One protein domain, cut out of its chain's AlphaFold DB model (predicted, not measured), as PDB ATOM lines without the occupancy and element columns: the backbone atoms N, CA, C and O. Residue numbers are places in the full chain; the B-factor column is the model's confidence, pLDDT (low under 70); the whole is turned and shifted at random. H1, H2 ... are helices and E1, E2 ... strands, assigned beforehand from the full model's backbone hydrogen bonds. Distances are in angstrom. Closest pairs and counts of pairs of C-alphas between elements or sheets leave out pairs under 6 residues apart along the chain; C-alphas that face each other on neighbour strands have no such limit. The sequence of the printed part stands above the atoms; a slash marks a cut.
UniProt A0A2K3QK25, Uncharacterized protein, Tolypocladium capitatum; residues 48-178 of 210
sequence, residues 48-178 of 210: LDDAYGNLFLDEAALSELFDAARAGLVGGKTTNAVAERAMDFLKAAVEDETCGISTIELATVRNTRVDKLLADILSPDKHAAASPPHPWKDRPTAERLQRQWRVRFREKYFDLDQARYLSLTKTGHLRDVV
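Overview. This is residues 48 to 178 of the 210 residues of an uncharacterized protein of Tolypocladium capitatum (UniProt A0A2K3QK25). The longest helix, H2, bridges H1 and H5, and the shorter H4 lies between these two in the core of a compact, mostly crossed cluster of helices. H3 packs on H1, the short H6 follows H5, and H7 leads away from H3, with residues 166 to 172 sticking out. The printed part has 131 residues with one named strand and then seven named helices, E1 H1 H2 H3 H4 H5 H6 H7, and its class is mostly helix. The radius of gyration of the C-alphas is 15.3 A and the spans are 43 by 41 by 34 A.

Along the chain. H2, residues 80 to 98, is 26.7 A long, from C-alpha 80 at (-1.089, -4.474, -9.510). H1, residues 59 to 75, measures 23.8 A, H5, residues 139 to 153, 21.0 A, and H7, residues 160 to 171, 16.3 A, ending at C-alpha 171, (14.998, 21.632, 3.818). Shorter are H4, 114 to 122, H3, 106 to 112, H6, 155 to 158, and E1, 55 to 57.

Arrangement. H2 touches H1 with residues 82 to 86 alone, closest C-alphas Ala 83 and Ala 69, 6.0 A, and H5 with 90 to 97 alone, Val 94 and Leu 145, 5.5 A. H4 touches H1 at a shallow tilt of 24 degrees, closest C-alphas Leu 117 and Arg 70, 5.9 A. H4 and H5 form a helical hairpin, closest C-alphas Leu 118 and Ala 142, 5.6 A. H3 touches H1, closest C-alphas Thr 112 and Ser 63, 4.1 A. H7 touches H3 with residues 160 to 164 alone, closest C-alphas Leu 160 and Arg 110, 5.9 A. H5 and H6 only just touch, only at the corner, with 3 pairs of C-alphas within 8 A, the closest Arg 150 and Tyr 157, 6.1 A. E1 pairs with no named strand; its residues 55 to 56 pair antiparallel with 48 to 49. Every O i to N i+4 pair is within hydrogen-bond range in H1 to H5, and 6 of 8 in H7; H6 is too short for one.

Size, cuts and confidence. The C-alphas of Tyr 52 and Ala 128 are the two farthest apart, 46.4 A. The printed part has no cut, and the link H4 to H5 is long, 16 residues. The pLDDT is under 70 at residues 48 to 56, 75, 127 to 135 and 171 to 177.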
ATOM      1  N   LEU A  48      14.865   9.625 -17.943       48.44
ATOM      2  CA  LEU A  48      14.661  10.707 -18.894       48.44
ATOM      3  C   LEU A  48      15.947  10.890 -19.698       48.44
ATOM      4  O   LEU A  48      17.034  10.933 -19.121       48.44
ATOM      5  N   ASP A  49      15.801  11.002 -21.016       45.72
ATOM      6  CA  ASP A  49      16.893  11.367 -21.911       45.72
ATOM      7  C   ASP A  49      17.089  12.885 -21.819       45.72
ATOM      8  O   ASP A  49      16.172  13.659 -22.130       45.72
ATOM      9  N   ASP A  50      18.241  13.338 -21.324       51.34
ATOM     10  CA  ASP A  50      18.591  14.749 -21.456       51.34
ATOM     11  C   ASP A  50      18.991  15.061 -22.910       51.34
ATOM     12  O   ASP A  50      19.233  14.176 -23.730       51.34
ATOM     13  N   ALA A  51      19.084  16.346 -23.266       50.56
ATOM     14  CA  ALA A  51      19.494  16.760 -24.614       50.56
ATOM     15  C   ALA A  51      20.920  16.290 -25.010       50.56
ATOM     16  O   ALA A  51      21.365  16.574 -26.124       50.56
ATOM     17  N   TYR A  52      21.631  15.605 -24.108       53.12
ATOM     18  CA  TYR A  52      22.982  15.081 -24.261       53.12
ATOM     19  C   TYR A  52      23.050  13.543 -24.247       53.12
ATOM     20  O   TYR A  52      24.155  13.011 -24.354       53.12
ATOM     21  N   GLY A  53      21.922  12.827 -24.178       53.38
ATOM     22  CA  GLY A  53      21.909  11.362 -24.195       53.38
ATOM     23  C   GLY A  53      22.213  10.705 -22.842       53.38
ATOM     24  O   GLY A  53      22.542   9.517 -22.805       53.38
ATOM     25  N   ASN A  54      22.198  11.459 -21.735       51.69
ATOM     26  CA  ASN A  54      22.388  10.889 -20.403       51.69
ATOM     27  C   ASN A  54      21.051  10.429 -19.828       51.69
ATOM     28  O   ASN A  54      20.123  11.216 -19.649       51.69
ATOM     29  N   LEU A  55      21.013   9.155 -19.443       58.91
ATOM     30  CA  LEU A  55      19.927   8.547 -18.685       58.91
ATOM     31  C   LEU A  55      19.909   9.145 -17.271       58.91
ATOM     32  O   LEU A  55      20.720   8.766 -16.425       58.91
ATOM     33  N   PHE A  56      18.995  10.077 -17.004       65.12
ATOM     34  CA  PHE A  56      18.793  10.617 -15.659       65.12
ATOM     35  C   PHE A  56      17.551  10.001 -15.016       65.12
ATOM     36  O   PHE A  56      16.463  10.023 -15.589       65.12
ATOM     37  N   LEU A  57      17.703   9.456 -13.808       77.62
ATOM     38  CA  LEU A  57      16.578   8.933 -13.038       77.62
ATOM     39  C   LEU A  57      15.747  10.092 -12.493       77.62
ATOM     40  O   LEU A  57      16.251  10.908 -11.721       77.62
ATOM     41  N   ASP A  58      14.461  10.136 -12.840       84.94
ATOM     42  CA  ASP A  58      13.532  11.061 -12.195       84.94
ATOM     43  C   ASP A  58      13.283  10.613 -10.745       84.94
ATOM     44  O   ASP A  58      12.425   9.778 -10.444       84.94
ATOM     45  N   GLU A  59      14.078  11.162  -9.825       86.69
ATOM     46  CA  GLU A  59      14.003  10.835  -8.401       86.69
ATOM     47  C   GLU A  59      12.642  11.184  -7.782       86.69
ATOM     48  O   GLU A  59      12.246  10.541  -6.806       86.69
ATOM     49  N   ALA A  60      11.924  12.177  -8.320       86.38
ATOM     50  CA  ALA A  60      10.605  12.552  -7.821       86.38
ATOM     51  C   ALA A  60       9.572  11.487  -8.203       86.38
ATOM     52  O   ALA A  60       8.904  10.947  -7.319       86.38
ATOM     53  N   ALA A  61       9.527  11.104  -9.483       87.75
ATOM     54  CA  ALA A  61       8.645  10.041  -9.961       87.75
ATOM     55  C   ALA A  61       8.947   8.688  -9.289       87.75
ATOM     56  O   ALA A  61       8.030   7.951  -8.923       87.75
ATOM     57  N   LEU A  62      10.227   8.369  -9.068       90.44
ATOM     58  CA  LEU A  62      10.635   7.163  -8.340       90.44
ATOM     59  C   LEU A  62      10.210   7.191  -6.870       90.44
ATOM     60  O   LEU A  62       9.723   6.186  -6.353       90.44
ATOM     61  N   SER A  63      10.384   8.329  -6.192       90.25
ATOM     62  CA  SER A  63       9.931   8.477  -4.808       90.25
ATOM     63  C   SER A  63       8.419   8.289  -4.706       90.25
ATOM     64  O   SER A  63       7.969   7.566  -3.821       90.25
ATOM     65  N   GLU A  64       7.638   8.880  -5.615       90.75
ATOM     66  CA  GLU A  64       6.180   8.714  -5.650       90.75
ATOM     67  C   GLU A  64       5.773   7.261  -5.913       90.75
ATOM     68  O   GLU A  64       4.908   6.728  -5.214       90.75
ATOM     69  N   LEU A  65       6.429   6.587  -6.866       91.94
ATOM     70  CA  LEU A  65       6.193   5.173  -7.158       91.94
ATOM     71  C   LEU A  65       6.425   4.298  -5.919       91.94
ATOM     72  O   LEU A  65       5.588   3.453  -5.588       91.94
ATOM     73  N   PHE A  66       7.547   4.492  -5.221       92.50
ATOM     74  CA  PHE A  66       7.869   3.696  -4.040       92.50
ATOM     75  C   PHE A  66       7.005   4.054  -2.836       92.50
ATOM     76  O   PHE A  66       6.600   3.150  -2.108       92.50
ATOM     77  N   ASP A  67       6.665   5.325  -2.630       90.56
ATOM     78  CA  ASP A  67       5.752   5.718  -1.557       90.56
ATOM     79  C   ASP A  67       4.338   5.154  -1.804       90.56
ATOM     80  O   ASP A  67       3.733   4.607  -0.878       90.56
ATOM     81  N   ALA A  68       3.849   5.153  -3.051       88.88
ATOM     82  CA  ALA A  68       2.589   4.506  -3.427       88.88
ATOM     83  C   ALA A  68       2.628   2.981  -3.209       88.88
ATOM     84  O   ALA A  68       1.699   2.406  -2.632       88.88
ATOM     85  N   ALA A  69       3.719   2.322  -3.610       89.75
ATOM     86  CA  ALA A  69       3.932   0.897  -3.365       89.75
ATOM     87  C   ALA A  69       3.924   0.556  -1.865       89.75
ATOM     88  O   ALA A  69       3.267  -0.397  -1.440       89.75
ATOM     89  N   ARG A  70       4.610   1.357  -1.045       90.00
ATOM     90  CA  ARG A  70       4.678   1.174   0.411       90.00
ATOM     91  C   ARG A  70       3.337   1.417   1.092       90.00
ATOM     92  O   ARG A  70       2.954   0.638   1.965       90.00
ATOM     93  N   ALA A  71       2.605   2.453   0.685       85.81
ATOM     94  CA  ALA A  71       1.253   2.707   1.178       85.81
ATOM     95  C   ALA A  71       0.324   1.523   0.866       85.81
ATOM     96  O   ALA A  71      -0.415   1.056   1.736       85.81
ATOM     97  N   GLY A  72       0.428   0.976  -0.347       82.62
ATOM     98  CA  GLY A  72      -0.297  -0.221  -0.756       82.62
ATOM     99  C   GLY A  72       0.073  -1.471   0.050       82.62
ATOM    100  O   GLY A  72      -0.820  -2.256   0.374       82.62
ATOM    101  N   LEU A  73       1.354  -1.653   0.393       82.00
ATOM    102  CA  LEU A  73       1.846  -2.770   1.211       82.00
ATOM    103  C   LEU A  73       1.301  -2.727   2.640       82.00
ATOM    104  O   LEU A  73       0.911  -3.755   3.179       82.00
ATOM    105  N   VAL A  74       1.253  -1.541   3.251       78.50
ATOM    106  CA  VAL A  74       0.707  -1.368   4.607       78.50
ATOM    107  C   VAL A  74      -0.818  -1.503   4.612       78.50
ATOM    108  O   VAL A  74      -1.376  -2.123   5.512       78.50
ATOM    109  N   GLY A  75      -1.497  -0.944   3.607       69.69
ATOM    110  CA  GLY A  75      -2.960  -0.949   3.516       69.69
ATOM    111  C   GLY A  75      -3.570  -2.187   2.850       69.69
ATOM    112  O   GLY A  75      -4.794  -2.262   2.748       69.69
ATOM    113  N   GLY A  76      -2.755  -3.118   2.339       70.00
ATOM    114  CA  GLY A  76      -3.202  -4.303   1.594       70.00
ATOM    115  C   GLY A  76      -3.875  -4.009   0.243       70.00
ATOM    116  O   GLY A  76      -4.504  -4.891  -0.334       70.00
ATOM    117  N   LYS A  77      -3.772  -2.774  -0.267       70.62
ATOM    118  CA  LYS A  77      -4.499  -2.267  -1.451       70.62
ATOM    119  C   LYS A  77      -3.567  -1.803  -2.570       70.62
ATOM    120  O   LYS A  77      -3.911  -0.904  -3.334       70.62
ATOM    121  N   THR A  78      -2.366  -2.372  -2.668       78.81
ATOM    122  CA  THR A  78      -1.468  -2.002  -3.770       78.81
ATOM    123  C   THR A  78      -2.108  -2.358  -5.108       78.81
ATOM    124  O   THR A  78      -2.458  -3.516  -5.335       78.81
ATOM    125  N   THR A  79      -2.230  -1.387  -6.015       82.25
ATOM    126  CA  THR A  79      -2.642  -1.675  -7.395       82.25
ATOM    127  C   THR A  79      -1.594  -2.562  -8.067       82.25
ATOM    128  O   THR A  79      -0.398  -2.312  -7.892       82.25
ATOM    129  N   ASN A  80      -2.021  -3.545  -8.865       82.50
ATOM    130  CA  ASN A  80      -1.089  -4.474  -9.510       82.50
ATOM    131  C   ASN A  80      -0.049  -3.738 -10.376       82.50
ATOM    132  O   ASN A  80       1.133  -4.019 -10.261       82.50
ATOM    133  N   ALA A  81      -0.468  -2.708 -11.119       85.69
ATOM    134  CA  ALA A  81       0.419  -1.917 -11.977       85.69
ATOM    135  C   ALA A  81       1.560  -1.214 -11.212       85.69
ATOM    136  O   ALA A  81       2.703  -1.227 -11.660       85.69
ATOM    137  N   VAL A  82       1.273  -0.617 -10.047       87.62
ATOM    138  CA  VAL A  82       2.305   0.018  -9.198       87.62
ATOM    139  C   VAL A  82       3.289  -1.020  -8.673       87.62
ATOM    140  O   VAL A  82       4.495  -0.782  -8.669       87.62
ATOM    141  N   ALA A  83       2.784  -2.173  -8.241       87.12
ATOM    142  CA  ALA A  83       3.625  -3.218  -7.685       87.12
ATOM    143  C   ALA A  83       4.477  -3.916  -8.758       87.12
ATOM    144  O   ALA A  83       5.654  -4.157  -8.521       87.12
ATOM    145  N   GLU A  84       3.923  -4.181  -9.943       88.62
ATOM    146  CA  GLU A  84       4.670  -4.690 -11.101       88.62
ATOM    147  C   GLU A  84       5.777  -3.716 -11.498       88.62
ATOM    148  O   GLU A  84       6.945  -4.093 -11.487       88.62
ATOM    149  N   ARG A  85       5.448  -2.434 -11.696       90.50
ATOM    150  CA  ARG A  85       6.435  -1.412 -12.065       90.50
ATOM    151  C   ARG A  85       7.550  -1.260 -11.030       90.50
ATOM    152  O   ARG A  85       8.717  -1.136 -11.394       90.50
ATOM    153  N   ALA A  86       7.209  -1.276  -9.741       91.44
ATOM    154  CA  ALA A  86       8.204  -1.229  -8.676       91.44
ATOM    155  C   ALA A  86       9.099  -2.478  -8.689       91.44
ATOM    156  O   ALA A  86      10.314  -2.356  -8.559       91.44
ATOM    157  N   MET A  87       8.529  -3.671  -8.873       91.50
ATOM    158  CA  MET A  87       9.302  -4.913  -8.926       91.50
ATOM    159  C   MET A  87      10.185  -5.011 -10.166       91.50
ATOM    160  O   MET A  87      11.315  -5.483 -10.054       91.50
ATOM    161  N   ASP A  88       9.718  -4.546 -11.319       90.94
ATOM    162  CA  ASP A  88      10.509  -4.523 -12.548       90.94
ATOM    163  C   ASP A  88      11.708  -3.580 -12.411       90.94
ATOM    164  O   ASP A  88      12.825  -3.961 -12.760       90.94
ATOM    165  N   PHE A  89      11.531  -2.423 -11.757       92.50
ATOM    166  CA  PHE A  89      12.657  -1.565 -11.383       92.50
ATOM    167  C   PHE A  89      13.653  -2.277 -10.454       92.50
ATOM    168  O   PHE A  89      14.862  -2.186 -10.652       92.50
ATOM    169  N   LEU A  90      13.176  -3.000  -9.433       93.19
ATOM    170  CA  LEU A  90      14.069  -3.725  -8.520       93.19
ATOM    171  C   LEU A  90      14.846  -4.841  -9.235       93.19
ATOM    172  O   LEU A  90      16.015  -5.056  -8.920       93.19
ATOM    173  N   LYS A  91      14.232  -5.533 -10.201       91.94
ATOM    174  CA  LYS A  91      14.915  -6.539 -11.028       91.94
ATOM    175  C   LYS A  91      15.981  -5.901 -11.912       91.94
ATOM    176  O   LYS A  91      17.118  -6.363 -11.892       91.94
ATOM    177  N   ALA A  92      15.645  -4.803 -12.589       90.62
ATOM    178  CA  ALA A  92      16.591  -4.017 -13.380       90.62
ATOM    179  C   ALA A  92      17.804  -3.585 -12.540       90.62
ATOM    180  O   ALA A  92      18.952  -3.783 -12.928       90.62
ATOM    181  N   ALA A  93      17.555  -3.084 -11.326       91.50
ATOM    182  CA  ALA A  93      18.605  -2.703 -10.388       91.50
ATOM    183  C   ALA A  93      19.512  -3.885  -9.996       91.50
ATOM    184  O   ALA A  93      20.727  -3.730  -9.893       91.50
ATOM    185  N   VAL A  94      18.942  -5.075  -9.778       93.06
ATOM    186  CA  VAL A  94      19.718  -6.290  -9.478       93.06
ATOM    187  C   VAL A  94      20.598  -6.695 -10.656       93.06
ATOM    188  O   VAL A  94      21.744  -7.109 -10.442       93.06
ATOM    189  N   GLU A  95      20.079  -6.617 -11.880       90.62
ATOM    190  CA  GLU A  95      20.830  -6.917 -13.101       90.62
ATOM    191  C   GLU A  95      22.009  -5.958 -13.260       90.62
ATOM    192  O   GLU A  95      23.146  -6.413 -13.371       90.62
ATOM    193  N   ASP A  96      21.782  -4.654 -13.117       88.81
ATOM    194  CA  ASP A  96      22.829  -3.631 -13.192       88.81
ATOM    195  C   ASP A  96      23.936  -3.815 -12.151       88.81
ATOM    196  O   ASP A  96      25.123  -3.673 -12.461       88.81
ATOM    197  N   GLU A  97      23.573  -4.149 -10.909       90.44
ATOM    198  CA  GLU A  97      24.548  -4.443  -9.852       90.44
ATOM    199  C   GLU A  97      25.304  -5.752 -10.116       90.44
ATOM    200  O   GLU A  97      26.447  -5.912  -9.693       90.44
ATOM    201  N   THR A  98      24.685  -6.706 -10.816       88.44
ATOM    202  CA  THR A  98      25.330  -7.973 -11.192       88.44
ATOM    203  C   THR A  98      26.291  -7.789 -12.366       88.44
ATOM    204  O   THR A  98      27.360  -8.395 -12.374       88.44
ATOM    205  N   CYS A  99      25.943  -6.926 -13.319       86.44
ATOM    206  CA  CYS A  99      26.771  -6.567 -14.469       86.44
ATOM    207  C   CYS A  99      27.877  -5.551 -14.128       86.44
ATOM    208  O   CYS A  99      28.699  -5.230 -14.982       86.44
ATOM    209  N   GLY A 100      27.909  -5.030 -12.895       81.19
ATOM    210  CA  GLY A 100      28.897  -4.045 -12.445       81.19
ATOM    211  C   GLY A 100      28.680  -2.627 -12.989       81.19
ATOM    212  O   GLY A 100      29.560  -1.786 -12.828       81.19
ATOM    213  N   ILE A 101      27.527  -2.353 -13.611       81.62
ATOM    214  CA  ILE A 101      27.168  -1.032 -14.156       81.62
ATOM    215  C   ILE A 101      26.799  -0.084 -13.011       81.62
ATOM    216  O   ILE A 101      27.190   1.081 -13.023       81.62
ATOM    217  N   SER A 102      26.135  -0.602 -11.967       82.12
ATOM    218  CA  SER A 102      25.973   0.108 -10.690       82.12
ATOM    219  C   SER A 102      25.338   1.516 -10.857       82.12
ATOM    220  O   SER A 102      25.749   2.476 -10.199       82.12
ATOM    221  N   THR A 103      24.318   1.628 -11.717       84.62
ATOM    222  CA  THR A 103      23.628   2.878 -12.121       84.62
ATOM    223  C   THR A 103      23.003   3.656 -10.965       84.62
ATOM    224  O   THR A 103      22.991   4.884 -10.968       84.62
ATOM    225  N   ILE A 104      22.493   2.954  -9.953       89.19
ATOM    226  CA  ILE A 104      21.839   3.582  -8.805       89.19
ATOM    227  C   ILE A 104      22.898   4.042  -7.805       89.19
ATOM    228  O   ILE A 104      23.642   3.236  -7.239       89.19
ATOM    229  N   GLU A 105      22.938   5.345  -7.543       92.00
ATOM    230  CA  GLU A 105      23.803   5.927  -6.524       92.00
ATOM    231  C   GLU A 105      23.164   5.896  -5.130       92.00
ATOM    232  O   GLU A 105      21.943   5.885  -4.960       92.00
ATOM    233  N   LEU A 106      23.999   5.983  -4.089       92.00
ATOM    234  CA  LEU A 106      23.527   6.072  -2.704       92.00
ATOM    235  C   LEU A 106      22.597   7.279  -2.479       92.00
ATOM    236  O   LEU A 106      21.667   7.198  -1.675       92.00
ATOM    237  N   ALA A 107      22.842   8.398  -3.170       90.44
ATOM    238  CA  ALA A 107      21.990   9.582  -3.093       90.44
ATOM    239  C   ALA A 107      20.568   9.270  -3.580       90.44
ATOM    240  O   ALA A 107      19.610   9.583  -2.873       90.44
ATOM    241  N   THR A 108      20.444   8.562  -4.702       91.69
ATOM    242  CA  THR A 108      19.163   8.111  -5.247       91.69
ATOM    243  C   THR A 108      18.470   7.139  -4.299       91.69
ATOM    244  O   THR A 108      17.287   7.318  -4.010       91.69
ATOM    245  N   VAL A 109      19.193   6.176  -3.709       93.88
ATOM    246  CA  VAL A 109      18.629   5.277  -2.678       93.88
ATOM    247  C   VAL A 109      18.055   6.079  -1.504       93.88
ATOM    248  O   VAL A 109      16.929   5.841  -1.062       93.88
ATOM    249  N   ARG A 110      18.809   7.072  -1.017       92.12
ATOM    250  CA  ARG A 110      18.400   7.940   0.094       92.12
ATOM    251  C   ARG A 110      17.162   8.765  -0.247       92.12
ATOM    252  O   ARG A 110      16.261   8.886   0.586       92.12
ATOM    253  N   ASN A 111      17.152   9.374  -1.430       89.19
ATOM    254  CA  ASN A 111      16.137  10.339  -1.837       89.19
ATOM    255  C   ASN A 111      14.812   9.640  -2.172       89.19
ATOM    256  O   ASN A 111      13.772  10.085  -1.694       89.19
ATOM    257  N   THR A 112      14.867   8.509  -2.883       91.50
ATOM    258  CA  THR A 112      13.693   7.709  -3.289       91.50
ATOM    259  C   THR A 112      13.170   6.785  -2.188       91.50
ATOM    260  O   THR A 112      12.075   6.245  -2.293       91.50
ATOM    261  N   ARG A 113      13.942   6.583  -1.111       92.88
ATOM    262  CA  ARG A 113      13.585   5.715   0.028       92.88
ATOM    263  C   ARG A 113      13.308   4.260  -0.360       92.88
ATOM    264  O   ARG A 113      12.619   3.540   0.367       92.88
ATOM    265  N   VAL A 114      13.882   3.804  -1.470       94.56
ATOM    266  CA  VAL A 114      13.778   2.416  -1.938       94.56
ATOM    267  C   VAL A 114      14.277   1.411  -0.889       94.56
ATOM    268  O   VAL A 114      13.742   0.313  -0.783       94.56
ATOM    269  N   ASP A 115      15.219   1.805  -0.023       94.50
ATOM    270  CA  ASP A 115      15.670   1.003   1.123       94.50
ATOM    271  C   ASP A 115      14.519   0.602   2.062       94.50
ATOM    272  O   ASP A 115      14.499  -0.508   2.600       94.50
ATOM    273  N   LYS A 116      13.528   1.486   2.226       94.00
ATOM    274  CA  LYS A 116      12.345   1.230   3.043       94.00
ATOM    275  C   LYS A 116      11.342   0.339   2.336       94.00
ATOM    276  O   LYS A 116      10.747  -0.505   2.994       94.00
ATOM    277  N   LEU A 117      11.189   0.483   1.021       93.25
ATOM    278  CA  LEU A 117      10.381  -0.450   0.240       93.25
ATOM    279  C   LEU A 117      10.957  -1.868   0.337       93.25
ATOM    280  O   LEU A 117      10.213  -2.803   0.609       93.25
ATOM    281  N   LEU A 118      12.280  -2.025   0.214       93.94
ATOM    282  CA  LEU A 118      12.940  -3.318   0.412       93.94
ATOM    283  C   LEU A 118      12.672  -3.881   1.811       93.94
ATOM    284  O   LEU A 118      12.299  -5.041   1.940       93.94
ATOM    285  N   ALA A 119      12.817  -3.072   2.863       92.06
ATOM    286  CA  ALA A 119      12.499  -3.510   4.223       92.06
ATOM    287  C   ALA A 119      11.029  -3.945   4.370       92.06
ATOM    288  O   ALA A 119      10.743  -4.927   5.055       92.06
ATOM    289  N   ASP A 120      10.114  -3.248   3.696       90.19
ATOM    290  CA  ASP A 120       8.685  -3.542   3.718       90.19
ATOM    291  C   ASP A 120       8.351  -4.847   2.972       90.19
ATOM    292  O   ASP A 120       7.590  -5.647   3.508       90.19
ATOM    293  N   ILE A 121       8.971  -5.111   1.813       90.19
ATOM    294  CA  ILE A 121       8.844  -6.375   1.048       90.19
ATOM    295  C   ILE A 121       9.471  -7.566   1.799       90.19
ATOM    296  O   ILE A 121       9.085  -8.729   1.661       90.19
ATOM    297  N   LEU A 122      10.502  -7.309   2.600       90.31
ATOM    298  CA  LEU A 122      11.156  -8.359   3.378       90.31
ATOM    299  C   LEU A 122      10.422  -8.660   4.690       90.31
ATOM    300  O   LEU A 122      10.654  -9.722   5.274       90.31
ATOM    301  N   SER A 123       9.508  -7.789   5.125       87.69
ATOM    302  CA  SER A 123       8.728  -7.963   6.349       87.69
ATOM    303  C   SER A 123       7.628  -9.021   6.169       87.69
ATOM    304  O   SER A 123       6.744  -8.853   5.332       87.69
ATOM    305  N   PRO A 124       7.628 -10.112   6.957       71.75
ATOM    306  CA  PRO A 124       6.632 -11.178   6.820       71.75
ATOM    307  C   PRO A 124       5.206 -10.708   7.145       71.75
ATOM    308  O   PRO A 124       4.250 -11.181   6.527       71.75
ATOM    309  N   ASP A 125       5.063  -9.741   8.052       75.12
ATOM    310  CA  ASP A 125       3.768  -9.275   8.560       75.12
ATOM    311  C   ASP A 125       2.957  -8.525   7.493       75.12
ATOM    312  O   ASP A 125       1.728  -8.567   7.488       75.12
ATOM    313  N   LYS A 126       3.641  -7.889   6.533       71.12
ATOM    314  CA  LYS A 126       3.017  -7.090   5.464       71.12
ATOM    315  C   LYS A 126       2.484  -7.928   4.301       71.12
ATOM    316  O   LYS A 126       1.752  -7.421   3.456       71.12
ATOM    317  N   HIS A 127       2.813  -9.220   4.260       63.69
ATOM    318  CA  HIS A 127       2.404 -10.128   3.183       63.69
ATOM    319  C   HIS A 127       1.321 -11.129   3.585       63.69
ATOM    320  O   HIS A 127       0.794 -11.820   2.713       63.69
ATOM    321  N   ALA A 128       0.946 -11.193   4.866       60.00
ATOM    322  CA  ALA A 128      -0.015 -12.173   5.376       60.00
ATOM    323  C   ALA A 128      -1.413 -12.070   4.726       60.00
ATOM    324  O   ALA A 128      -2.123 -13.069   4.647       60.00
ATOM    325  N   ALA A 129      -1.792 -10.890   4.224       56.91
ATOM    326  CA  ALA A 129      -3.099 -10.634   3.610       56.91
ATOM    327  C   ALA A 129      -3.099 -10.653   2.065       56.91
ATOM    328  O   ALA A 129      -4.147 -10.465   1.449       56.91
ATOM    329  N   ALA A 130      -1.948 -10.854   1.413       60.97
ATOM    330  CA  ALA A 130      -1.854 -10.757  -0.043       60.97
ATOM    331  C   ALA A 130      -2.404 -12.021  -0.737       60.97
ATOM    332  O   ALA A 130      -1.794 -13.091  -0.686       60.97
ATOM    333  N   SER A 131      -3.541 -11.892  -1.431       56.59
ATOM    334  CA  SER A 131      -4.102 -12.975  -2.249       56.59
ATOM    335  C   SER A 131      -3.170 -13.317  -3.428       56.59
ATOM    336  O   SER A 131      -2.737 -12.413  -4.145       56.59
ATOM    337  N   PRO A 132      -2.847 -14.599  -3.681       58.44
ATOM    338  CA  PRO A 132      -2.122 -15.026  -4.881       58.44
ATOM    339  C   PRO A 132      -2.867 -14.684  -6.186       58.44
ATOM    340  O   PRO A 132      -4.091 -14.820  -6.198       58.44
ATOM    341  N   PRO A 133      -2.169 -14.370  -7.302       60.47
ATOM    342  CA  PRO A 133      -0.743 -14.062  -7.463       60.47
ATOM    343  C   PRO A 133      -0.468 -12.572  -7.199       60.47
ATOM    344  O   PRO A 133      -1.093 -11.710  -7.802       60.47
ATOM    345  N   HIS A 134       0.473 -12.265  -6.300       69.00
ATOM    346  CA  HIS A 134       0.805 -10.882  -5.962       69.00
ATOM    347  C   HIS A 134       2.282 -10.598  -6.287       69.00
ATOM    348  O   HIS A 134       3.130 -11.394  -5.868       69.00
ATOM    349  N   PRO A 135       2.611  -9.512  -7.006       69.69
ATOM    350  CA  PRO A 135       3.974  -9.177  -7.450       69.69
ATOM    351  C   PRO A 135       5.022  -9.114  -6.328       69.69
ATOM    352  O   PRO A 135       6.177  -9.461  -6.555       69.69
ATOM    353  N   TRP A 136       4.630  -8.801  -5.088       77.12
ATOM    354  CA  TRP A 136       5.544  -8.795  -3.934       77.12
ATOM    355  C   TRP A 136       6.078 -10.173  -3.506       77.12
ATOM    356  O   TRP A 136       6.855 -10.271  -2.559       77.12
ATOM    357  N   LYS A 137       5.668 -11.259  -4.169       73.19
ATOM    358  CA  LYS A 137       6.161 -12.612  -3.869       73.19
ATOM    359  C   LYS A 137       7.626 -12.823  -4.228       73.19
ATOM    360  O   LYS A 137       8.239 -13.746  -3.692       73.19
ATOM    361  N   ASP A 138       8.189 -11.984  -5.089       80.62
ATOM    362  CA  ASP A 138       9.601 -12.056  -5.452       80.62
ATOM    363  C   ASP A 138      10.497 -11.390  -4.384       80.62
ATOM    364  O   ASP A 138      11.206 -10.406  -4.595       80.62
ATOM    365  N   ARG A 139      10.444 -11.979  -3.183       86.38
ATOM    366  CA  ARG A 139      11.336 -11.690  -2.058       86.38
ATOM    367  C   ARG A 139      12.822 -11.912  -2.384       86.38
ATOM    368  O   ARG A 139      13.612 -11.088  -1.922       86.38
ATOM    369  N   PRO A 140      13.253 -12.947  -3.148       90.50
ATOM    370  CA  PRO A 140      14.681 -13.136  -3.397       90.50
ATOM    371  C   PRO A 140      15.305 -11.973  -4.178       90.50
ATOM    372  O   PRO A 140      16.457 -11.636  -3.901       90.50
ATOM    373  N   THR A 141      14.561 -11.303  -5.066       91.56
ATOM    374  CA  THR A 141      15.028 -10.072  -5.727       91.56
ATOM    375  C   THR A 141      15.325  -8.964  -4.712       91.56
ATOM    376  O   THR A 141      16.427  -8.412  -4.702       91.56
ATOM    377  N   ALA A 142      14.393  -8.693  -3.792       93.00
ATOM    378  CA  ALA A 142      14.584  -7.681  -2.751       93.00
ATOM    379  C   ALA A 142      15.754  -8.020  -1.805       93.00
ATOM    380  O   ALA A 142      16.552  -7.144  -1.454       93.00
ATOM    381  N   GLU A 143      15.905  -9.292  -1.418       94.50
ATOM    382  CA  GLU A 143      17.029  -9.740  -0.587       94.50
ATOM    383  C   GLU A 143      18.373  -9.569  -1.294       94.50
ATOM    384  O   GLU A 143      19.340  -9.104  -0.685       94.50
ATOM    385  N   ARG A 144      18.449  -9.959  -2.570       94.81
ATOM    386  CA  ARG A 144      19.677  -9.873  -3.362       94.81
ATOM    387  C   ARG A 144      20.137  -8.428  -3.488       94.81
ATOM    388  O   ARG A 144      21.295  -8.150  -3.171       94.81
ATOM    389  N   LEU A 145      19.226  -7.521  -3.838       94.75
ATOM    390  CA  LEU A 145      19.540  -6.101  -3.960       94.75
ATOM    391  C   LEU A 145      19.997  -5.511  -2.622       94.75
ATOM    392  O   LEU A 145      21.022  -4.833  -2.552       94.75
ATOM    393  N   GLN A 146      19.298  -5.836  -1.526       95.25
ATOM    394  CA  GLN A 146      19.692  -5.378  -0.194       95.25
ATOM    395  C   GLN A 146      21.103  -5.863   0.183       95.25
ATOM    396  O   GLN A 146      21.887  -5.099   0.750       95.25
ATOM    397  N   ARG A 147      21.457  -7.116  -0.131       96.12
ATOM    398  CA  ARG A 147      22.811  -7.644   0.113       96.12
ATOM    399  C   ARG A 147      23.854  -6.923  -0.739       96.12
ATOM    400  O   ARG A 147      24.875  -6.509  -0.192       96.12
ATOM    401  N   GLN A 148      23.593  -6.732  -2.032       95.38
ATOM    402  CA  GLN A 148      24.494  -6.019  -2.946       95.38
ATOM    403  C   GLN A 148      24.768  -4.592  -2.454       95.38
ATOM    404  O   GLN A 148      25.924  -4.203  -2.300       95.38
ATOM    405  N   TRP A 149      23.728  -3.845  -2.085       95.88
ATOM    406  CA  TRP A 149      23.875  -2.482  -1.575       95.88
ATOM    407  C   TRP A 149      24.568  -2.397  -0.218       95.88
ATOM    408  O   TRP A 149      25.377  -1.493  -0.007       95.88
ATOM    409  N   ARG A 150      24.346  -3.359   0.687       95.56
ATOM    410  CA  ARG A 150      25.111  -3.443   1.943       95.56
ATOM    411  C   ARG A 150      26.603  -3.661   1.692       95.56
ATOM    412  O   ARG A 150      27.422  -3.069   2.389       95.56
ATOM    413  N   VAL A 151      26.968  -4.474   0.701       94.88
ATOM    414  CA  VAL A 151      28.375  -4.714   0.333       94.88
ATOM    415  C   VAL A 151      28.988  -3.486  -0.346       94.88
ATOM    416  O   VAL A 151      30.108  -3.095  -0.005       94.88
ATOM    417  N   ARG A 152      28.250  -2.868  -1.274       94.31
ATOM    418  CA  ARG A 152      28.704  -1.727  -2.077       94.31
ATOM    419  C   ARG A 152      28.849  -0.453  -1.245       94.31
ATOM    420  O   ARG A 152      29.899   0.184  -1.270       94.31
ATOM    421  N   PHE A 153      27.817  -0.084  -0.493       94.81
ATOM    422  CA  PHE A 153      27.760   1.193   0.225       94.81
ATOM    423  C   PHE A 153      28.206   1.102   1.691       94.81
ATOM    424  O   PHE A 153      28.563   2.124   2.280       94.81
ATOM    425  N   ARG A 154      28.247  -0.110   2.265       95.25
ATOM    426  CA  ARG A 154      28.743  -0.399   3.624       95.25
ATOM    427  C   ARG A 154      28.051   0.460   4.687       95.25
ATOM    428  O   ARG A 154      26.831   0.573   4.674       95.25
ATOM    429  N   GLU A 155      28.819   1.055   5.600       95.00
ATOM    430  CA  GLU A 155      28.348   1.914   6.697       95.00
ATOM    431  C   GLU A 155      27.362   2.986   6.217       95.00
ATOM    432  O   GLU A 155      26.287   3.146   6.789       95.00
ATOM    433  N   LYS A 156      27.633   3.600   5.056       94.62
ATOM    434  CA  LYS A 156      26.777   4.651   4.493       94.62
ATOM    435  C   LYS A 156      25.356   4.178   4.161       94.62
ATOM    436  O   LYS A 156      24.447   5.000   4.108       94.62
ATOM    437  N   TYR A 157      25.162   2.881   3.911       95.31
ATOM    438  CA  TYR A 157      23.832   2.301   3.712       95.31
ATOM    439  C   TYR A 157      23.031   2.258   5.015       95.31
ATOM    440  O   TYR A 157      21.830   2.508   5.021       95.31
ATOM    441  N   PHE A 158      23.693   1.953   6.131       93.62
ATOM    442  CA  PHE A 158      23.054   1.913   7.445       93.62
ATOM    443  C   PHE A 158      22.762   3.325   7.969       93.62
ATOM    444  O   PHE A 158      21.740   3.542   8.616       93.62
ATOM    445  N   ASP A 159      23.581   4.304   7.583       94.94
ATOM    446  CA  ASP A 159      23.399   5.715   7.937       94.94
ATOM    447  C   ASP A 159      22.345   6.450   7.094       94.94
ATOM    448  O   ASP A 159      22.136   7.651   7.280       94.94
ATOM    449  N   LEU A 160      21.652   5.775   6.168       93.88
ATOM    450  CA  LEU A 160      20.651   6.404   5.295       93.88
ATOM    451  C   LEU A 160      19.558   7.146   6.077       93.88
ATOM    452  O   LEU A 160      19.135   8.236   5.679       93.88
ATOM    453  N   ASP A 161      19.111   6.584   7.200       91.25
ATOM    454  CA  ASP A 161      18.122   7.221   8.074       91.25
ATOM    455  C   ASP A 161      18.675   8.466   8.757       91.25
ATOM    456  O   ASP A 161      18.031   9.516   8.734       91.25
ATOM    457  N   GLN A 162      19.894   8.380   9.286       91.12
ATOM    458  CA  GLN A 162      20.569   9.515   9.904       91.12
ATOM    459  C   GLN A 162      20.795  10.638   8.883       91.12
ATOM    460  O   GLN A 162      20.504  11.804   9.150       91.12
ATOM    461  N   ALA A 163      21.249  10.294   7.678       89.88
ATOM    462  CA  ALA A 163      21.461  11.239   6.591       89.88
ATOM    463  C   ALA A 163      20.154  11.914   6.139       89.88
ATOM    464  O   ALA A 163      20.161  13.110   5.844       89.88
ATOM    465  N   ARG A 164      19.031  11.177   6.107       88.69
ATOM    466  CA  ARG A 164      17.695  11.748   5.855       88.69
ATOM    467  C   ARG A 164      17.252  12.673   6.980       88.69
ATOM    468  O   ARG A 164      16.744  13.754   6.713       88.69
ATOM    469  N   TYR A 165      17.456  12.286   8.233       86.50
ATOM    470  CA  TYR A 165      17.097  13.135   9.364       86.50
ATOM    471  C   TYR A 165      17.866  14.465   9.340       86.50
ATOM    472  O   TYR A 165      17.284  15.538   9.491       86.50
ATOM    473  N   LEU A 166      19.166  14.411   9.041       87.19
ATOM    474  CA  LEU A 166      20.011  15.597   8.896       87.19
ATOM    475  C   LEU A 166      19.683  16.449   7.661       87.19
ATOM    476  O   LEU A 166      20.053  17.621   7.629       87.19
ATOM    477  N   SER A 167      19.034  15.902   6.628       82.56
ATOM    478  CA  SER A 167      18.576  16.715   5.496       82.56
ATOM    479  C   SER A 167      17.276  17.454   5.809       82.56
ATOM    480  O   SER A 167      17.129  18.600   5.386       82.56
ATOM    481  N   LEU A 168      16.387  16.872   6.627       78.00
ATOM    482  CA  LEU A 168      15.146  17.523   7.070       78.00
ATOM    483  C   LEU A 168      15.397  18.825   7.837       78.00
ATOM    484  O   LEU A 168      14.623  19.768   7.712       78.00
ATOM    485  N   THR A 169      16.485  18.917   8.602       76.44
ATOM    486  CA  THR A 169      16.838  20.161   9.307       76.44
ATOM    487  C   THR A 169      17.243  21.289   8.355       76.44
ATOM    488  O   THR A 169      17.160  22.455   8.727       76.44
ATOM    489  N   LYS A 170      17.654  20.961   7.122       75.94
ATOM    490  CA  LYS A 170      18.081  21.932   6.103       75.94
ATOM    491  C   LYS A 170      16.951  22.340   5.165       75.94
ATOM    492  O   LYS A 170      16.888  23.497   4.768       75.94
ATOM    493  N   THR A 171      16.081  21.401   4.792       69.75
ATOM    494  CA  THR A 171      14.998  21.632   3.818       69.75
ATOM    495  C   THR A 171      13.629  21.881   4.458       69.75
ATOM    496  O   THR A 171      12.690  22.216   3.745       69.75
ATOM    497  N   GLY A 172      13.501  21.713   5.779       63.84
ATOM    498  CA  GLY A 172      12.228  21.773   6.504       63.84
ATOM    499  C   GLY A 172      11.621  20.386   6.768       63.84
ATOM    500  O   GLY A 172      11.956  19.398   6.112       63.84
ATOM    501  N   HIS A 173      10.743  20.313   7.774       63.31
ATOM    502  CA  HIS A 173      10.342  19.054   8.416       63.31
ATOM    503  C   HIS A 173       9.194  18.290   7.741       63.31
ATOM    504  O   HIS A 173       9.038  17.102   8.017       63.31
ATOM    505  N   LEU A 174       8.403  18.919   6.867       67.44
ATOM    506  CA  LEU A 174       7.203  18.301   6.293       67.44
ATOM    507  C   LEU A 174       7.064  18.656   4.808       67.44
ATOM    508  O   LEU A 174       7.002  19.831   4.450       67.44
ATOM    509  N   ARG A 175       7.009  17.631   3.949       64.31
ATOM    510  CA  ARG A 175       6.548  17.776   2.562       64.31
ATOM    511  C   ARG A 175       5.027  17.704   2.555       64.31
ATOM    512  O   ARG A 175       4.446  17.038   3.406       64.31
ATOM    513  N   ASP A 176       4.408  18.439   1.640       68.06
ATOM    514  CA  ASP A 176       2.957  18.434   1.431       68.06
ATOM    515  C   ASP A 176       2.119  18.840   2.639       68.06
ATOM    516  O   ASP A 176       0.923  18.581   2.665       68.06
ATOM    517  N   VAL A 177       2.706  19.546   3.604       68.00
ATOM    518  CA  VAL A 177       1.968  20.216   4.673       68.00
ATOM    519  C   VAL A 177       2.184  21.714   4.531       68.00
ATOM    520  O   VAL A 177       3.311  22.192   4.423       68.00
ATOM    521  N   VAL A 178       1.089  22.463   4.487       73.12
ATOM    522  CA  VAL A 178       1.084  23.922   4.412       73.12
ATOM    523  C   VAL A 178       0.576  24.464   5.731       73.12
ATOM    524  O   VAL A 178      -0.455  24.019   6.236       73.12
TER     525      VAL A 178